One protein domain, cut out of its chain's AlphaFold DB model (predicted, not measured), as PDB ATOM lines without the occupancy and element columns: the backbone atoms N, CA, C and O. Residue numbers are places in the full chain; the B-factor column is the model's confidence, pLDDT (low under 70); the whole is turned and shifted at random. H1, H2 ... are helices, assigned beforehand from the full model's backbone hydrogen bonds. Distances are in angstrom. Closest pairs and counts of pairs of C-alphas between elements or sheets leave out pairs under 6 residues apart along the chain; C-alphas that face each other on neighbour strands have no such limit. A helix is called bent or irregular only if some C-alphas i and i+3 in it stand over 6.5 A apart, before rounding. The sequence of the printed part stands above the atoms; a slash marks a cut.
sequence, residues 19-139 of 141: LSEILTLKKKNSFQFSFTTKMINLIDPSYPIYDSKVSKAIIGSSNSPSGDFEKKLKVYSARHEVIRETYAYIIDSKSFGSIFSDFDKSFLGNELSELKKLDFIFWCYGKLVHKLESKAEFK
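Overview. This is residues 19 to 139 of the 141 residues of an uncharacterized protein of Algoriphagus locisalis (UniProt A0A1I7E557). Two long helices, H3 and H5, make a V, the end of H3 meeting the start of H5, with short H2 between the arms and H4 at the corner. H1 lies near H3; residues 105 to 111 and 131 to 139 stick out. The 121 printed residues hold five named helices, H1 to H5 in order: all helix, only just compact, close to loose, radius of gyration of the C-alphas 16.2 A, spans 47 by 44 by 24 A.

Arrangement. H1, residues 33 to 43, touches no helix. H2, residues 52 to 59, touches H5, residues 114 to 137, about perpendicular at 85 degrees; their closest C-alphas, Ala 57 and Gly 126, are 4.3 A apart. H3, residues 69 to 92, touches H5 at a steep tilt of 63 degrees, opposite ways; the closest C-alphas are Tyr 87 and Leu 115, 6.9 A. H4, residues 94 to 106, only just touches H5, with 3 pairs of C-alphas within 8 A, the closest Phe 100 and Glu 114, 6.7 A. Packing is mostly crossed, with no touching pair at a shallow tilt. Every O i to N i+4 pair is within hydrogen-bond range in H2, H3 and H5, 6 of 7 in H1 and 5 of 9 in H4.

Along the chain. H1 begins at C-alpha 33 (-47.922, -7.297, -8.575). H3 is 34.0 A long and H5 34.7 A, ending at C-alpha 137 (-66.630, 4.984, -26.224). H4 is irregular: C-alphas 95 and 98 are 7.7 A apart.

Size, cuts and confidence. The printed part has no cut and no long link. Residues 137 to 139 have pLDDT under 70.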
ATOM      1  N   LEU A  19     -47.140  -9.245   0.594       94.06
ATOM      2  CA  LEU A  19     -48.088  -8.158   0.323       94.06
ATOM      3  C   LEU A  19     -49.542  -8.641   0.206       94.06
ATOM      4  O   LEU A  19     -50.463  -7.884   0.507       94.06
ATOM      5  N   SER A  20     -49.770  -9.882  -0.231       93.56
ATOM      6  CA  SER A  20     -51.120 -10.436  -0.393       93.56
ATOM      7  C   SER A  20     -51.820 -10.754   0.930       93.56
ATOM      8  O   SER A  20     -53.054 -10.784   0.966       93.56
ATOM      9  N   GLU A  21     -51.049 -10.936   2.004       93.50
ATOM     10  CA  GLU A  21     -51.538 -11.119   3.376       93.50
ATOM     11  C   GLU A  21     -52.060  -9.805   3.977       93.50
ATOM     12  O   GLU A  21     -52.895  -9.813   4.884       93.50
ATOM     13  N   ILE A  22     -51.626  -8.660   3.437       93.31
ATOM     14  CA  ILE A  22     -52.103  -7.346   3.860       93.31
ATOM     15  C   ILE A  22     -53.495  -7.109   3.270       93.31
ATOM     16  O   ILE A  22     -53.689  -6.938   2.059       93.31
ATOM     17  N   LEU A  23     -54.487  -7.067   4.158       92.00
ATOM     18  CA  LEU A  23     -55.862  -6.787   3.778       92.00
ATOM     19  C   LEU A  23     -56.017  -5.340   3.309       92.00
ATOM     20  O   LEU A  23     -55.567  -4.385   3.939       92.00
ATOM     21  N   THR A  24     -56.751  -5.175   2.214       92.19
ATOM     22  CA  THR A  24     -57.268  -3.868   1.804       92.19
ATOM     23  C   THR A  24     -58.240  -3.314   2.850       92.19
ATOM     24  O   THR A  24     -58.795  -4.060   3.656       92.19
ATOM     25  N   LEU A  25     -58.563  -2.017   2.767       91.25
ATOM     26  CA  LEU A  25     -59.586  -1.384   3.620       91.25
ATOM     27  C   LEU A  25     -60.951  -2.098   3.567       91.25
ATOM     28  O   LEU A  25     -61.725  -2.039   4.517       91.25
ATOM     29  N   LYS A  26     -61.237  -2.823   2.476       93.12
ATOM     30  CA  LYS A  26     -62.444  -3.650   2.310       93.12
ATOM     31  C   LYS A  26     -62.304  -5.067   2.890       93.12
ATOM     32  O   LYS A  26     -63.119  -5.925   2.562       93.12
ATOM     33  N   LYS A  27     -61.277  -5.325   3.709       92.69
ATOM     34  CA  LYS A  27     -60.955  -6.624   4.329       92.69
ATOM     35  C   LYS A  27     -60.789  -7.769   3.319       92.69
ATOM     36  O   LYS A  27     -61.229  -8.888   3.558       92.69
ATOM     37  N   LYS A  28     -60.176  -7.484   2.167       91.56
ATOM     38  CA  LYS A  28     -59.874  -8.476   1.119       91.56
ATOM     39  C   LYS A  28     -58.386  -8.493   0.803       91.56
ATOM     40  O   LYS A  28     -57.790  -7.415   0.735       91.56
ATOM     41  N   ASN A  29     -57.836  -9.672   0.524       91.44
ATOM     42  CA  ASN A  29     -56.484  -9.826  -0.019       91.44
ATOM     43  C   ASN A  29     -56.375  -9.100  -1.366       91.44
ATOM     44  O   ASN A  29     -57.346  -9.012  -2.128       91.44
ATOM     45  N   SER A  30     -55.181  -8.600  -1.674       91.75
ATOM     46  CA  SER A  30     -54.904  -7.913  -2.937       91.75
ATOM     47  C   SER A  30     -53.690  -8.511  -3.633       91.75
ATOM     48  O   SER A  30     -52.697  -8.855  -3.006       91.75
ATOM     49  N   PHE A  31     -53.775  -8.642  -4.955       95.00
ATOM     50  CA  PHE A  31     -52.670  -9.137  -5.769       95.00
ATOM     51  C   PHE A  31     -51.810  -7.951  -6.224       95.00
ATOM     52  O   PHE A  31     -52.040  -7.368  -7.284       95.00
ATOM     53  N   GLN A  32     -50.859  -7.534  -5.387       95.69
ATOM     54  CA  GLN A  32     -50.103  -6.286  -5.559       95.69
ATOM     55  C   GLN A  32     -48.873  -6.424  -6.478       95.69
ATOM     56  O   GLN A  32     -47.775  -5.975  -6.146       95.69
ATOM     57  N   PHE A  33     -49.041  -7.024  -7.659       97.06
ATOM     58  CA  PHE A  33     -47.922  -7.297  -8.575       97.06
ATOM     59  C   PHE A  33     -47.213  -6.023  -9.042       97.06
ATOM     60  O   PHE A  33     -45.995  -5.917  -8.967       97.06
ATOM     61  N   SER A  34     -47.980  -5.008  -9.458       96.62
ATOM     62  CA  SER A  34     -47.397  -3.742  -9.909       96.62
ATOM     63  C   SER A  34     -46.560  -3.071  -8.817       96.62
ATOM     64  O   SER A  34     -45.441  -2.635  -9.073       96.62
ATOM     65  N   PHE A  35     -47.069  -3.038  -7.584       96.50
ATOM     66  CA  PHE A  35     -46.340  -2.474  -6.452       96.50
ATOM     67  C   PHE A  35     -45.074  -3.280  -6.139       96.50
ATOM     68  O   PHE A  35     -44.010  -2.691  -5.979       96.50
ATOM     69  N   THR A  36     -45.166  -4.614  -6.182       97.50
ATOM     70  CA  THR A  36     -44.013  -5.519  -6.040       97.50
ATOM     71  C   THR A  36     -42.904  -5.149  -7.023       97.50
ATOM     72  O   THR A  36     -41.783  -4.884  -6.603       97.50
ATOM     73  N   THR A  37     -43.211  -5.026  -8.320       97.38
ATOM     74  CA  THR A  37     -42.187  -4.672  -9.322       97.38
ATOM     75  C   THR A  37     -41.588  -3.280  -9.109       97.38
ATOM     76  O   THR A  37     -40.395  -3.105  -9.328       97.38
ATOM     77  N   LYS A  38     -42.367  -2.307  -8.611       95.88
ATOM     78  CA  LYS A  38     -41.861  -0.968  -8.270       95.88
ATOM     79  C   LYS A  38     -40.890  -1.017  -7.089       95.88
ATOM     80  O   LYS A  38     -39.861  -0.355  -7.129       95.88
ATOM     81  N   MET A  39     -41.188  -1.817  -6.064       94.75
ATOM     82  CA  MET A  39     -40.283  -2.011  -4.926       94.75
ATOM     83  C   MET A  39     -38.966  -2.660  -5.352       94.75
ATOM     84  O   MET A  39     -37.906  -2.217  -4.920       94.75
ATOM     85  N   ILE A  40     -39.023  -3.674  -6.219       95.06
ATOM     86  CA  ILE A  40     -37.816  -4.322  -6.746       95.06
ATOM     87  C   ILE A  40     -37.016  -3.324  -7.580       95.06
ATOM     88  O   ILE A  40     -35.835  -3.153  -7.326       95.06
ATOM     89  N   ASN A  41     -37.668  -2.584  -8.477       94.38
ATOM     90  CA  ASN A  41     -37.054  -1.566  -9.334       94.38
ATOM     91  C   ASN A  41     -36.401  -0.385  -8.571       94.38
ATOM     92  O   ASN A  41     -35.563   0.329  -9.130       94.38
ATOM     93  N   LEU A  42     -36.786  -0.147  -7.308       91.69
ATOM     94  CA  LEU A  42     -36.110   0.805  -6.412       91.69
ATOM     95  C   LEU A  42     -34.785   0.260  -5.866       91.69
ATOM     96  O   LEU A  42     -33.884   1.040  -5.571       91.69
ATOM     97  N   ILE A  43     -34.685  -1.057  -5.696       92.12
ATOM     98  CA  ILE A  43     -33.500  -1.735  -5.160       92.12
ATOM     99  C   ILE A  43     -32.557  -2.141  -6.301       92.12
ATOM    100  O   ILE A  43     -31.346  -1.971  -6.192       92.12
ATOM    101  N   ASP A  44     -33.125  -2.652  -7.388       91.44
ATOM    102  CA  ASP A  44     -32.463  -3.080  -8.612       91.44
ATOM    103  C   ASP A  44     -33.080  -2.343  -9.816       91.44
ATOM    104  O   ASP A  44     -34.110  -2.766 -10.351       91.44
ATOM    105  N   PRO A  45     -32.463  -1.234 -10.266       90.19
ATOM    106  CA  PRO A  45     -32.941  -0.464 -11.412       90.19
ATOM    107  C   PRO A  45     -32.991  -1.242 -12.733       90.19
ATOM    108  O   PRO A  45     -33.620  -0.753 -13.672       90.19
ATOM    109  N   SER A  46     -32.350  -2.416 -12.818       90.56
ATOM    110  CA  SER A  46     -32.399  -3.269 -14.008       90.56
ATOM    111  C   SER A  46     -33.710  -4.056 -14.138       90.56
ATOM    112  O   SER A  46     -34.010  -4.582 -15.209       90.56
ATOM    113  N   TYR A  47     -34.520  -4.106 -13.075       94.25
ATOM    114  CA  TYR A  47     -35.798  -4.811 -13.046       94.25
ATOM    115  C   TYR A  47     -36.941  -3.904 -13.543       94.25
ATOM    116  O   TYR A  47     -37.306  -2.973 -12.823       94.25
ATOM    117  N   PRO A  48     -37.556  -4.134 -14.722       95.56
ATOM    118  CA  PRO A  48     -38.571  -3.228 -15.277       95.56
ATOM    119  C   PRO A  48     -39.841  -3.145 -14.426       95.56
ATOM    120  O   PRO A  48     -40.228  -4.124 -13.774       95.56
ATOM    121  N   ILE A  49     -40.548  -2.015 -14.472       96.69
ATOM    122  CA  ILE A  49     -41.807  -1.858 -13.739       96.69
ATOM    123  C   ILE A  49     -42.954  -2.507 -14.520       96.69
ATOM    124  O   ILE A  49     -43.259  -2.149 -15.656       96.69
ATOM    125  N   TYR A  50     -43.703  -3.391 -13.859       97.19
ATOM    126  CA  TYR A  50     -45.038  -3.738 -14.325       97.19
ATOM    127  C   TYR A  50     -46.033  -2.674 -13.849       97.19
ATOM    128  O   TYR A  50     -46.265  -2.495 -12.652       97.19
ATOM    129  N   ASP A  51     -46.698  -1.998 -14.780       96.25
ATOM    130  CA  ASP A  51     -47.843  -1.126 -14.509       96.25
ATOM    131  C   ASP A  51     -48.967  -1.413 -15.504       96.25
ATOM    132  O   ASP A  51     -48.720  -1.828 -16.634       96.25
ATOM    133  N   SER A  52     -50.217  -1.162 -15.111       95.25
ATOM    134  CA  SER A  52     -51.369  -1.312 -16.007       95.25
ATOM    135  C   SER A  52     -51.221  -0.516 -17.311       95.25
ATOM    136  O   SER A  52     -51.647  -0.995 -18.360       95.25
ATOM    137  N   LYS A  53     -50.589   0.668 -17.272       97.00
ATOM    138  CA  LYS A  53     -50.355   1.492 -18.467       97.00
ATOM    139  C   LYS A  53     -49.212   0.951 -19.318       97.00
ATOM    140  O   LYS A  53     -49.375   0.868 -20.528       97.00
ATOM    141  N   VAL A  54     -48.129   0.483 -18.704       97.44
ATOM    142  CA  VAL A  54     -47.031  -0.187 -19.425       97.44
ATOM    143  C   VAL A  54     -47.537  -1.473 -20.097       97.44
ATOM    144  O   VAL A  54     -47.327  -1.683 -21.286       97.44
ATOM    145  N   SER A  55     -48.317  -2.285 -19.377       96.44
ATOM    146  CA  SER A  55     -48.973  -3.484 -19.913       96.44
ATOM    147  C   SER A  55     -49.920  -3.142 -21.067       96.44
ATOM    148  O   SER A  55     -49.917  -3.826 -22.085       96.44
ATOM    149  N   LYS A  56     -50.704  -2.061 -20.959       95.56
ATOM    150  CA  LYS A  56     -51.559  -1.601 -22.063       95.56
ATOM    151  C   LYS A  56     -50.738  -1.203 -23.289       95.56
ATOM    152  O   LYS A  56     -51.127  -1.548 -24.396       95.56
ATOM    153  N   ALA A  57     -49.633  -0.495 -23.084       96.75
ATOM    154  CA  ALA A  57     -48.767  -0.000 -24.146       96.75
ATOM    155  C   ALA A  57     -48.076  -1.120 -24.936       96.75
ATOM    156  O   ALA A  57     -48.012  -1.045 -26.156       96.75
ATOM    157  N   ILE A  58     -47.574  -2.142 -24.240       96.56
ATOM    158  CA  ILE A  58     -46.742  -3.195 -24.844       96.56
ATOM    159  C   ILE A  58     -47.579  -4.413 -25.246       96.56
ATOM    160  O   ILE A  58     -47.372  -4.999 -26.299       96.56
ATOM    161  N   ILE A  59     -48.552  -4.786 -24.416       95.19
ATOM    162  CA  ILE A  59     -49.325  -6.031 -24.552       95.19
ATOM    163  C   ILE A  59     -50.728  -5.748 -25.118       95.19
ATOM    164  O   ILE A  59     -51.472  -6.665 -25.449       95.19
ATOM    165  N   GLY A  60     -51.152  -4.483 -25.180       93.62
ATOM    166  CA  GLY A  60     -52.502  -4.102 -25.618       93.62
ATOM    167  C   GLY A  60     -53.595  -4.339 -24.568       93.62
ATOM    168  O   GLY A  60     -54.757  -3.984 -24.785       93.62
ATOM    169  N   SER A  61     -53.246  -4.880 -23.393       89.12
ATOM    170  CA  SER A  61     -54.193  -5.202 -22.322       89.12
ATOM    171  C   SER A  61     -53.719  -4.730 -20.951       89.12
ATOM    172  O   SER A  61     -52.582  -4.968 -20.542       89.12
ATOM    173  N   SER A  62     -54.637  -4.118 -20.203       87.88
ATOM    174  CA  SER A  62     -54.488  -3.765 -18.786       87.88
ATOM    175  C   SER A  62     -55.426  -4.566 -17.881       87.88
ATOM    176  O   SER A  62     -55.580  -4.237 -16.704       87.88
ATOM    177  N   ASN A  63     -56.100  -5.585 -18.422       90.94
ATOM    178  CA  ASN A  63     -57.135  -6.307 -17.690       90.94
ATOM    179  C   ASN A  63     -56.510  -7.128 -16.567       90.94
ATOM    180  O   ASN A  63     -55.540  -7.864 -16.783       90.94
ATOM    181  N   SER A  64     -57.094  -7.019 -15.375       90.44
ATOM    182  CA  SER A  64     -56.687  -7.836 -14.236       90.44
ATOM    183  C   SER A  64     -57.050  -9.300 -14.514       90.44
ATOM    184  O   SER A  64     -58.218  -9.575 -14.796       90.44
ATOM    185  N   PRO A  65     -56.093 -10.243 -14.456       92.31
ATOM    186  CA  PRO A  65     -56.382 -11.663 -14.585       92.31
ATOM    187  C   PRO A  65     -57.341 -12.130 -13.484       92.31
ATOM    188  O   PRO A  65     -57.246 -11.704 -12.327       92.31
ATOM    189  N   SER A  66     -58.260 -13.022 -13.841       91.81
ATOM    190  CA  SER A  66     -59.148 -13.704 -12.902       91.81
ATOM    191  C   SER A  66     -58.510 -14.997 -12.380       91.81
ATOM    192  O   SER A  66     -57.504 -15.474 -12.906       91.81
ATOM    193  N   GLY A  67     -59.090 -15.563 -11.320       92.62
ATOM    194  CA  GLY A  67     -58.627 -16.810 -10.710       92.62
ATOM    195  C   GLY A  67     -57.884 -16.632  -9.387       92.62
ATOM    196  O   GLY A  67     -57.848 -15.542  -8.799       92.62
ATOM    197  N   ASP A  68     -57.347 -17.755  -8.917       94.69
ATOM    198  CA  ASP A  68     -56.541 -17.868  -7.703       94.69
ATOM    199  C   ASP A  68     -55.170 -17.179  -7.841       94.69
ATOM    200  O   ASP A  68     -54.825 -16.601  -8.878       94.69
ATOM    201  N   PHE A  69     -54.412 -17.187  -6.745       94.44
ATOM    202  CA  PHE A  69     -53.099 -16.553  -6.666       94.44
ATOM    203  C   PHE A  69     -52.134 -17.083  -7.735       94.44
ATOM    204  O   PHE A  69     -51.509 -16.283  -8.428       94.44
ATOM    205  N   GLU A  70     -52.055 -18.402  -7.914       96.12
ATOM    206  CA  GLU A  70     -51.103 -19.039  -8.830       96.12
ATOM    207  C   GLU A  70     -51.434 -18.742 -10.295       96.12
ATOM    208  O   GLU A  70     -50.549 -18.410 -11.090       96.12
ATOM    209  N   LYS A  71     -52.722 -18.755 -10.662       96.88
ATOM    210  CA  LYS A  71     -53.164 -18.351 -12.005       96.88
ATOM    211  C   LYS A  71     -52.824 -16.893 -12.293       96.88
ATOM    212  O   LYS A  71     -52.315 -16.586 -13.372       96.88
ATOM    213  N   LYS A  72     -53.070 -15.996 -11.332       96.81
ATOM    214  CA  LYS A  72     -52.702 -14.579 -11.463       96.81
ATOM    215  C   LYS A  72     -51.195 -14.416 -11.597       96.81
ATOM    216  O   LYS A  72     -50.763 -13.723 -12.514       96.81
ATOM    217  N   LEU A  73     -50.414 -15.079 -10.744       97.44
ATOM    218  CA  LEU A  73     -48.954 -15.044 -10.781       97.44
ATOM    219  C   LEU A  73     -48.428 -15.463 -12.145       97.44
ATOM    220  O   LEU A  73     -47.711 -14.688 -12.768       97.44
ATOM    221  N   LYS A  74     -48.872 -16.609 -12.665       97.62
ATOM    222  CA  LYS A  74     -48.466 -17.084 -13.990       97.62
ATOM    223  C   LYS A  74     -48.720 -16.043 -15.086       97.62
ATOM    224  O   LYS A  74     -47.833 -15.778 -15.894       97.62
ATOM    225  N   VAL A  75     -49.911 -15.440 -15.115       97.00
ATOM    226  CA  VAL A  75     -50.265 -14.451 -16.147       97.00
ATOM    227  C   VAL A  75     -49.464 -13.160 -15.988       97.00
ATOM    228  O   VAL A  75     -48.959 -12.632 -16.976       97.00
ATOM    229  N   TYR A  76     -49.337 -12.636 -14.769       97.31
ATOM    230  CA  TYR A  76     -48.578 -11.408 -14.533       97.31
ATOM    231  C   TYR A  76     -47.080 -11.589 -14.791       97.31
ATOM    232  O   TYR A  76     -46.490 -10.724 -15.433       97.31
ATOM    233  N   SER A  77     -46.487 -12.710 -14.376       97.12
ATOM    234  CA  SER A  77     -45.088 -13.040 -14.667       97.12
ATOM    235  C   SER A  77     -44.840 -13.161 -16.168       97.12
ATOM    236  O   SER A  77     -43.902 -12.554 -16.664       97.12
ATOM    237  N   ALA A  78     -45.714 -13.848 -16.914       97.31
ATOM    238  CA  ALA A  78     -45.585 -13.936 -18.372       97.31
ATOM    239  C   ALA A  78     -45.672 -12.557 -19.047       97.31
ATOM    240  O   ALA A  78     -44.904 -12.245 -19.949       97.31
ATOM    241  N   ARG A  79     -46.586 -11.695 -18.586       97.31
ATOM    242  CA  ARG A  79     -46.690 -10.320 -19.092       97.31
ATOM    243  C   ARG A  79     -45.462  -9.478 -18.752       97.31
ATOM    244  O   ARG A  79     -45.046  -8.661 -19.565       97.31
ATOM    245  N   HIS A  80     -44.912  -9.634 -17.551       97.56
ATOM    246  CA  HIS A  80     -43.704  -8.926 -17.131       97.56
ATOM    247  C   HIS A  80     -42.478  -9.378 -17.924       97.56
ATOM    248  O   HIS A  80     -41.679  -8.531 -18.310       97.56
ATOM    249  N   GLU A  81     -42.398 -10.665 -18.262       97.69
ATOM    250  CA  GLU A  81     -41.356 -11.192 -19.142       97.69
ATOM    251  C   GLU A  81     -41.392 -10.531 -20.522       97.69
ATOM    252  O   GLU A  81     -40.383 -10.000 -20.967       97.69
ATOM    253  N   VAL A  82     -42.573 -10.428 -21.144       98.19
ATOM    254  CA  VAL A  82     -42.728  -9.731 -22.435       98.19
ATOM    255  C   VAL A  82     -42.250  -8.277 -22.354       98.19
ATOM    256  O   VAL A  82     -41.605  -7.785 -23.278       98.19
ATOM    257  N   ILE A  83     -42.538  -7.573 -21.253       98.06
ATOM    258  CA  ILE A  83     -42.047  -6.200 -21.038       98.06
ATOM    259  C   ILE A  83     -40.515  -6.189 -20.966       98.06
ATOM    260  O   ILE A  83     -39.882  -5.358 -21.616       98.06
ATOM    261  N   ARG A  84     -39.923  -7.122 -20.213       97.50
ATOM    262  CA  ARG A  84     -38.470  -7.247 -20.055       97.50
ATOM    263  C   ARG A  84     -37.772  -7.528 -21.384       97.50
ATOM    264  O   ARG A  84     -36.827  -6.821 -21.723       97.50
ATOM    265  N   GLU A  85     -38.263  -8.499 -22.144       97.69
ATOM    266  CA  GLU A  85     -37.738  -8.848 -23.468       97.69
ATOM    267  C   GLU A  85     -37.880  -7.683 -24.454       97.69
ATOM    268  O   GLU A  85     -36.947  -7.376 -25.191       97.69
ATOM    269  N   THR A  86     -39.014  -6.973 -24.419       97.31
ATOM    270  CA  THR A  86     -39.235  -5.783 -25.254       97.31
ATOM    271  C   THR A  86     -38.216  -4.690 -24.934       97.31
ATOM    272  O   THR A  86     -37.689  -4.052 -25.844       97.31
ATOM    273  N   TYR A  87     -37.920  -4.462 -23.653       97.00
ATOM    274  CA  TYR A  87     -36.954  -3.439 -23.246       97.00
ATOM    275  C   TYR A  87     -35.538  -3.815 -23.656       97.00
ATOM    276  O   TYR A  87     -34.849  -2.978 -24.234       97.00
ATOM    277  N   ALA A  88     -35.137  -5.066 -23.420       96.06
ATOM    278  CA  ALA A  88     -33.844  -5.577 -23.865       96.06
ATOM    279  C   ALA A  88     -33.682  -5.413 -25.383       96.06
ATOM    280  O   ALA A  88     -32.707  -4.829 -25.841       96.06
ATOM    281  N   TYR A  89     -34.697  -5.807 -26.159       96.25
ATOM    282  CA  TYR A  89     -34.686  -5.645 -27.611       96.25
ATOM    283  C   TYR A  89     -34.522  -4.185 -28.055       96.25
ATOM    284  O   TYR A  89     -33.768  -3.910 -28.984       96.25
ATOM    285  N   ILE A  90     -35.216  -3.241 -27.412       96.38
ATOM    286  CA  ILE A  90     -35.120  -1.813 -27.755       96.38
ATOM    287  C   ILE A  90     -33.734  -1.255 -27.421       96.38
ATOM    288  O   ILE A  90     -33.189  -0.494 -28.215       96.38
ATOM    289  N   ILE A  91     -33.179  -1.628 -26.267       95.06
ATOM    290  CA  ILE A  91     -31.865  -1.163 -25.807       95.06
ATOM    291  C   ILE A  91     -30.746  -1.714 -26.699       95.06
ATOM    292  O   ILE A  91     -29.896  -0.957 -27.164       95.06
ATOM    293  N   ASP A  92     -30.781  -3.011 -27.005       94.31
ATOM    294  CA  ASP A  92     -29.730  -3.672 -27.789       94.31
ATOM    295  C   ASP A  92     -29.809  -3.336 -29.288       94.31
ATOM    296  O   ASP A  92     -28.842  -3.501 -30.043       94.31
ATOM    297  N   SER A  93     -30.963  -2.855 -29.753       92.88
ATOM    298  CA  SER A  93     -31.186  -2.531 -31.156       92.88
ATOM    299  C   SER A  93     -30.779  -1.099 -31.495       92.88
ATOM    300  O   SER A  93     -31.396  -0.110 -31.092       92.88
ATOM    301  N   LYS A  94     -29.796  -0.986 -32.394       84.56
ATOM    302  CA  LYS A  94     -29.338   0.297 -32.955       84.56
ATOM    303  C   LYS A  94     -30.460   1.103 -33.615       84.56
ATOM    304  O   LYS A  94     -30.362   2.326 -33.685       84.56
ATOM    305  N   SER A  95     -31.520   0.445 -34.087       88.19
ATOM    306  CA  SER A  95     -32.653   1.103 -34.747       88.19
ATOM    307  C   SER A  95     -33.454   2.012 -33.815       88.19
ATOM    308  O   SER A  95     -34.133   2.908 -34.309       88.19
ATOM    309  N   PHE A  96     -33.367   1.821 -32.494       88.19
ATOM    310  CA  PHE A  96     -34.083   2.651 -31.522       88.19
ATOM    311  C   PHE A  96     -33.193   3.664 -30.804       88.19
ATOM    312  O   PHE A  96     -33.708   4.423 -29.992       88.19
ATOM    313  N   GLY A  97     -31.896   3.753 -31.115       82.31
ATOM    314  CA  GLY A  97     -30.968   4.628 -30.386       82.31
ATOM    315  C   GLY A  97     -31.389   6.106 -30.341       82.31
ATOM    316  O   GLY A  97     -31.099   6.807 -29.370       82.31
ATOM    317  N   SER A  98     -32.139   6.584 -31.342       92.50
ATOM    318  CA  SER A  98     -32.648   7.958 -31.346       92.50
ATOM    319  C   SER A  98     -33.632   8.235 -30.205       92.50
ATOM    320  O   SER A  98     -33.626   9.354 -29.694       92.50
ATOM    321  N   ILE A  99     -34.400   7.236 -29.741       94.56
ATOM    322  CA  ILE A  99     -35.432   7.418 -28.705       94.56
ATOM    323  C   ILE A  99     -34.842   7.965 -27.404       94.56
ATOM    324  O   ILE A  99     -35.428   8.846 -26.778       94.56
ATOM    325  N   PHE A 100     -33.656   7.487 -27.025       95.12
ATOM    326  CA  PHE A 100     -32.972   7.919 -25.812       95.12
ATOM    327  C   PHE A 100     -32.393   9.318 -25.984       95.12
ATOM    328  O   PHE A 100     -32.566  10.163 -25.109       95.12
ATOM    329  N   SER A 101     -31.798   9.598 -27.147       93.62
ATOM    330  CA  SER A 101     -31.277  10.932 -27.448       93.62
ATOM    331  C   SER A 101     -32.382  11.996 -27.494       93.62
ATOM    332  O   SER A 101     -32.182  13.117 -27.032       93.62
ATOM    333  N   ASP A 102     -33.562  11.654 -28.010       95.25
ATOM    334  CA  ASP A 102     -34.698  12.571 -28.098       95.25
ATOM    335  C   ASP A 102     -35.361  12.768 -26.733       95.25
ATOM    336  O   ASP A 102     -35.780  13.882 -26.397       95.25
ATOM    337  N   PHE A 103     -35.381  11.719 -25.906       96.25
ATOM    338  CA  PHE A 103     -35.743  11.835 -24.498       96.25
ATOM    339  C   PHE A 103     -34.812  12.815 -23.771       96.25
ATOM    340  O   PHE A 103     -35.295  13.736 -23.115       96.25
ATOM    341  N   ASP A 104     -33.495  12.681 -23.932       95.75
ATOM    342  CA  ASP A 104     -32.515  13.529 -23.239       95.75
ATOM    343  C   ASP A 104     -32.571  14.993 -23.678       95.75
ATOM    344  O   ASP A 104     -32.449  15.891 -22.845       95.75
ATOM    345  N   LYS A 105     -32.843  15.253 -24.962       96.00
ATOM    346  CA  LYS A 105     -33.112  16.614 -25.458       96.00
ATOM    347  C   LYS A 105     -34.382  17.210 -24.849       96.00
ATOM    348  O   LYS A 105     -34.439  18.414 -24.618       96.00
ATOM    349  N   SER A 106     -35.398  16.380 -24.612       95.75
ATOM    350  CA  SER A 106     -36.680  16.810 -24.038       95.75
ATOM    351  C   SER A 106     -36.593  17.044 -22.527       95.75
ATOM    352  O   SER A 106     -37.300  17.898 -21.993       95.75
ATOM    353  N   PHE A 107     -35.721  16.305 -21.839       95.69
ATOM    354  CA  PHE A 107     -35.538  16.347 -20.389       95.69
ATOM    355  C   PHE A 107     -34.069  16.614 -20.039       95.69
ATOM    356  O   PHE A 107     -33.337  15.724 -19.605       95.69
ATOM    357  N   LEU A 108     -33.632  17.860 -20.233       94.94
ATOM    358  CA  LEU A 108     -32.245  18.270 -20.001       94.94
ATOM    359  C   LEU A 108     -31.796  18.008 -18.553       94.94
ATOM    360  O   LEU A 108     -32.519  18.304 -17.604       94.94
ATOM    361  N   GLY A 109     -30.574  17.488 -18.395       93.38
ATOM    362  CA  GLY A 109     -29.954  17.247 -17.086       93.38
ATOM    363  C   GLY A 109     -30.500  16.037 -16.320       93.38
ATOM    364  O   GLY A 109     -30.214  15.897 -15.135       93.38
ATOM    365  N   ASN A 110     -31.291  15.170 -16.960       94.06
ATOM    366  CA  ASN A 110     -31.714  13.917 -16.341       94.06
ATOM    367  C   ASN A 110     -30.549  12.910 -16.261       94.06
ATOM    368  O   ASN A 110     -29.720  12.835 -17.162       94.06
ATOM    369  N   GLU A 111     -30.534  12.092 -15.209       93.19
ATOM    370  CA  GLU A 111     -29.557  11.009 -15.008       93.19
ATOM    371  C   GLU A 111     -30.233   9.627 -15.096       93.19
ATOM    372  O   GLU A 111     -29.856   8.670 -14.416       93.19
ATOM    373  N   LEU A 112     -31.307   9.513 -15.886       93.44
ATOM    374  CA  LEU A 112     -32.073   8.275 -15.977       93.44
ATOM    375  C   LEU A 112     -31.351   7.255 -16.865       93.44
ATOM    376  O   LEU A 112     -30.934   7.554 -17.982       93.44
ATOM    377  N   SER A 113     -31.284   6.007 -16.404       93.81
ATOM    378  CA  SER A 113     -30.901   4.875 -17.258       93.81
ATOM    379  C   SER A 113     -31.910   4.676 -18.396       93.81
ATOM    380  O   SER A 113     -33.092   4.985 -18.225       93.81
ATOM    381  N   GLU A 114     -31.492   4.049 -19.493       95.19
ATOM    382  CA  GLU A 114     -32.360   3.705 -20.629       95.19
ATOM    383  C   GLU A 114     -33.616   2.928 -20.213       95.19
ATOM    384  O   GLU A 114     -34.718   3.293 -20.614       95.19
ATOM    385  N   LEU A 115     -33.492   1.947 -19.310       95.38
ATOM    386  CA  LEU A 115     -34.637   1.202 -18.765       95.38
ATOM    387  C   LEU A 115     -35.683   2.116 -18.113       95.38
ATOM    388  O   LEU A 115     -36.874   1.995 -18.388       95.38
ATOM    389  N   LYS A 116     -35.245   3.080 -17.298       94.88
ATOM    390  CA  LYS A 116     -36.135   4.058 -16.644       94.88
ATOM    391  C   LYS A 116     -36.784   4.998 -17.658       94.88
ATOM    392  O   LYS A 116     -37.944   5.376 -17.482       94.88
ATOM    393  N   LYS A 117     -36.062   5.361 -18.725       96.12
ATOM    394  CA  LYS A 117     -36.630   6.128 -19.843       96.12
ATOM    395  C   LYS A 117     -37.736   5.319 -20.521       96.12
ATOM    396  O   LYS A 117     -38.819   5.858 -20.736       96.12
ATOM    397  N   LEU A 118     -37.523   4.026 -20.777       97.06
ATOM    398  CA  LEU A 118     -38.548   3.147 -21.351       97.06
ATOM    399  C   LEU A 118     -39.760   2.970 -20.427       97.06
ATOM    400  O   LEU A 118     -40.885   3.129 -20.908       97.06
ATOM    401  N   ASP A 119     -39.555   2.739 -19.123       96.25
ATOM    402  CA  ASP A 119     -40.640   2.689 -18.125       96.25
ATOM    403  C   ASP A 119     -41.533   3.937 -18.248       96.25
ATOM    404  O   ASP A 119     -42.761   3.840 -18.352       96.25
ATOM    405  N   PHE A 120     -40.916   5.121 -18.305       95.88
ATOM    406  CA  PHE A 120     -41.631   6.388 -18.438       95.88
ATOM    407  C   PHE A 120     -42.340   6.537 -19.791       95.88
ATOM    408  O   PHE A 120     -43.519   6.907 -19.830       95.88
ATOM    409  N   ILE A 121     -41.644   6.260 -20.897       96.88
ATOM    410  CA  ILE A 121     -42.170   6.399 -22.261       96.88
ATOM    411  C   ILE A 121     -43.402   5.508 -22.439       96.88
ATOM    412  O   ILE A 121     -44.468   5.996 -22.831       96.88
ATOM    413  N   PHE A 122     -43.298   4.223 -22.100       97.56
ATOM    414  CA  PHE A 122     -44.403   3.281 -22.264       97.56
ATOM    415  C   PHE A 122     -45.541   3.542 -21.280       97.56
ATOM    416  O   PHE A 122     -46.709   3.390 -21.645       97.56
ATOM    417  N   TRP A 123     -45.250   4.001 -20.062       97.38
ATOM    418  CA  TRP A 123     -46.300   4.440 -19.146       97.38
ATOM    419  C   TRP A 123     -47.081   5.639 -19.706       97.38
ATOM    420  O   TRP A 123     -48.319   5.624 -19.711       97.38
ATOM    421  N   CYS A 124     -46.381   6.647 -20.239       96.44
ATOM    422  CA  CYS A 124     -46.997   7.805 -20.888       96.44
ATOM    423  C   CYS A 124     -47.840   7.390 -22.097       96.44
ATOM    424  O   CYS A 124     -49.003   7.791 -22.202       96.44
ATOM    425  N   TYR A 125     -47.296   6.543 -22.973       96.12
ATOM    426  CA  TYR A 125     -48.016   6.035 -24.138       96.12
ATOM    427  C   TYR A 125     -49.275   5.257 -23.735       96.12
ATOM    428  O   TYR A 125     -50.371   5.554 -24.211       96.12
ATOM    429  N   GLY A 126     -49.174   4.343 -22.768       96.56
ATOM    430  CA  GLY A 126     -50.322   3.587 -22.267       96.56
ATOM    431  C   GLY A 126     -51.410   4.466 -21.646       96.56
ATOM    432  O   GLY A 126     -52.603   4.170 -21.760       96.56
ATOM    433  N   LYS A 127     -51.028   5.584 -21.017       95.25
ATOM    434  CA  LYS A 127     -51.972   6.597 -20.522       95.25
ATOM    435  C   LYS A 127     -52.692   7.313 -21.670       95.25
ATOM    436  O   LYS A 127     -53.900   7.538 -21.560       95.25
ATOM    437  N   LEU A 128     -51.987   7.652 -22.752       95.00
ATOM    438  CA  LEU A 128     -52.575   8.272 -23.946       95.00
ATOM    439  C   LEU A 128     -53.562   7.328 -24.639       95.00
ATOM    440  O   LEU A 128     -54.703   7.728 -24.870       95.00
ATOM    441  N   VAL A 129     -53.160   6.078 -24.883       93.12
ATOM    442  CA  VAL A 129     -54.016   5.044 -25.491       93.12
ATOM    443  C   VAL A 129     -55.306   4.878 -24.690       93.12
ATOM    444  O   VAL A 129     -56.397   4.997 -25.239       93.12
ATOM    445  N   HIS A 130     -55.195   4.720 -23.370       90.12
ATOM    446  CA  HIS A 130     -56.363   4.578 -22.504       90.12
ATOM    447  C   HIS A 130     -57.321   5.780 -22.578       90.12
ATOM    448  O   HIS A 130     -58.541   5.617 -22.582       90.12
ATOM    449  N   LYS A 131     -56.778   7.001 -22.653       90.88
ATOM    450  CA  LYS A 131     -57.587   8.217 -22.789       90.88
ATOM    451  C   LYS A 131     -58.310   8.263 -24.137       90.88
ATOM    452  O   LYS A 131     -59.456   8.702 -24.183       90.88
ATOM    453  N   LEU A 132     -57.665   7.833 -25.219       90.38
ATOM    454  CA  LEU A 132     -58.275   7.793 -26.550       90.38
ATOM    455  C   LEU A 132     -59.422   6.779 -26.617       90.38
ATOM    456  O   LEU A 132     -60.496   7.135 -27.094       90.38
ATOM    457  N   GLU A 133     -59.232   5.580 -26.063       87.50
ATOM    458  CA  GLU A 133     -60.275   4.544 -25.985       87.50
ATOM    459  C   GLU A 133     -61.501   5.039 -25.204       87.50
ATOM    460  O   GLU A 133     -62.611   5.024 -25.730       87.50
ATOM    461  N   SER A 134     -61.295   5.619 -24.014       82.44
ATOM    462  CA  SER A 134     -62.400   6.163 -23.203       82.44
ATOM    463  C   SER A 134     -63.194   7.274 -23.906       82.44
ATOM    464  O   SER A 134     -64.392   7.425 -23.690       82.44
ATOM    465  N   LYS A 135     -62.544   8.066 -24.769       76.12
ATOM    466  CA  LYS A 135     -63.206   9.125 -25.543       76.12
ATOM    467  C   LYS A 135     -63.944   8.584 -26.761       76.12
ATOM    468  O   LYS A 135     -64.931   9.188 -27.166       76.12
ATOM    469  N   ALA A 136     -63.439   7.514 -27.368       73.25
ATOM    470  CA  ALA A 136     -64.111   6.848 -28.474       73.25
ATOM    471  C   ALA A 136     -65.427   6.228 -27.992       73.25
ATOM    472  O   ALA A 136     -66.452   6.455 -28.620       73.25
ATOM    473  N   GLU A 137     -65.423   5.562 -26.834       66.06
ATOM    474  CA  GLU A 137     -66.630   4.984 -26.224       66.06
ATOM    475  C   GLU A 137     -67.714   6.043 -25.944       66.06
ATOM    476  O   GLU A 137     -68.884   5.808 -26.219       66.06
ATOM    477  N   PHE A 138     -67.332   7.247 -25.506       58.12
ATOM    478  CA  PHE A 138     -68.261   8.364 -25.266       58.12
ATOM    479  C   PHE A 138     -68.858   9.006 -26.529       58.12
ATOM    480  O   PHE A 138     -69.765   9.821 -26.407       58.12
ATOM    481  N   LYS A 139     -68.350   8.706 -27.733       53.97
ATOM    482  CA  LYS A 139     -68.895   9.244 -28.994       53.97
ATOM    483  C   LYS A 139     -69.991   8.371 -29.616       53.97
ATOM    484  O   LYS A 139     -70.569   8.781 -30.618       53.97
TER     485      LYS A 139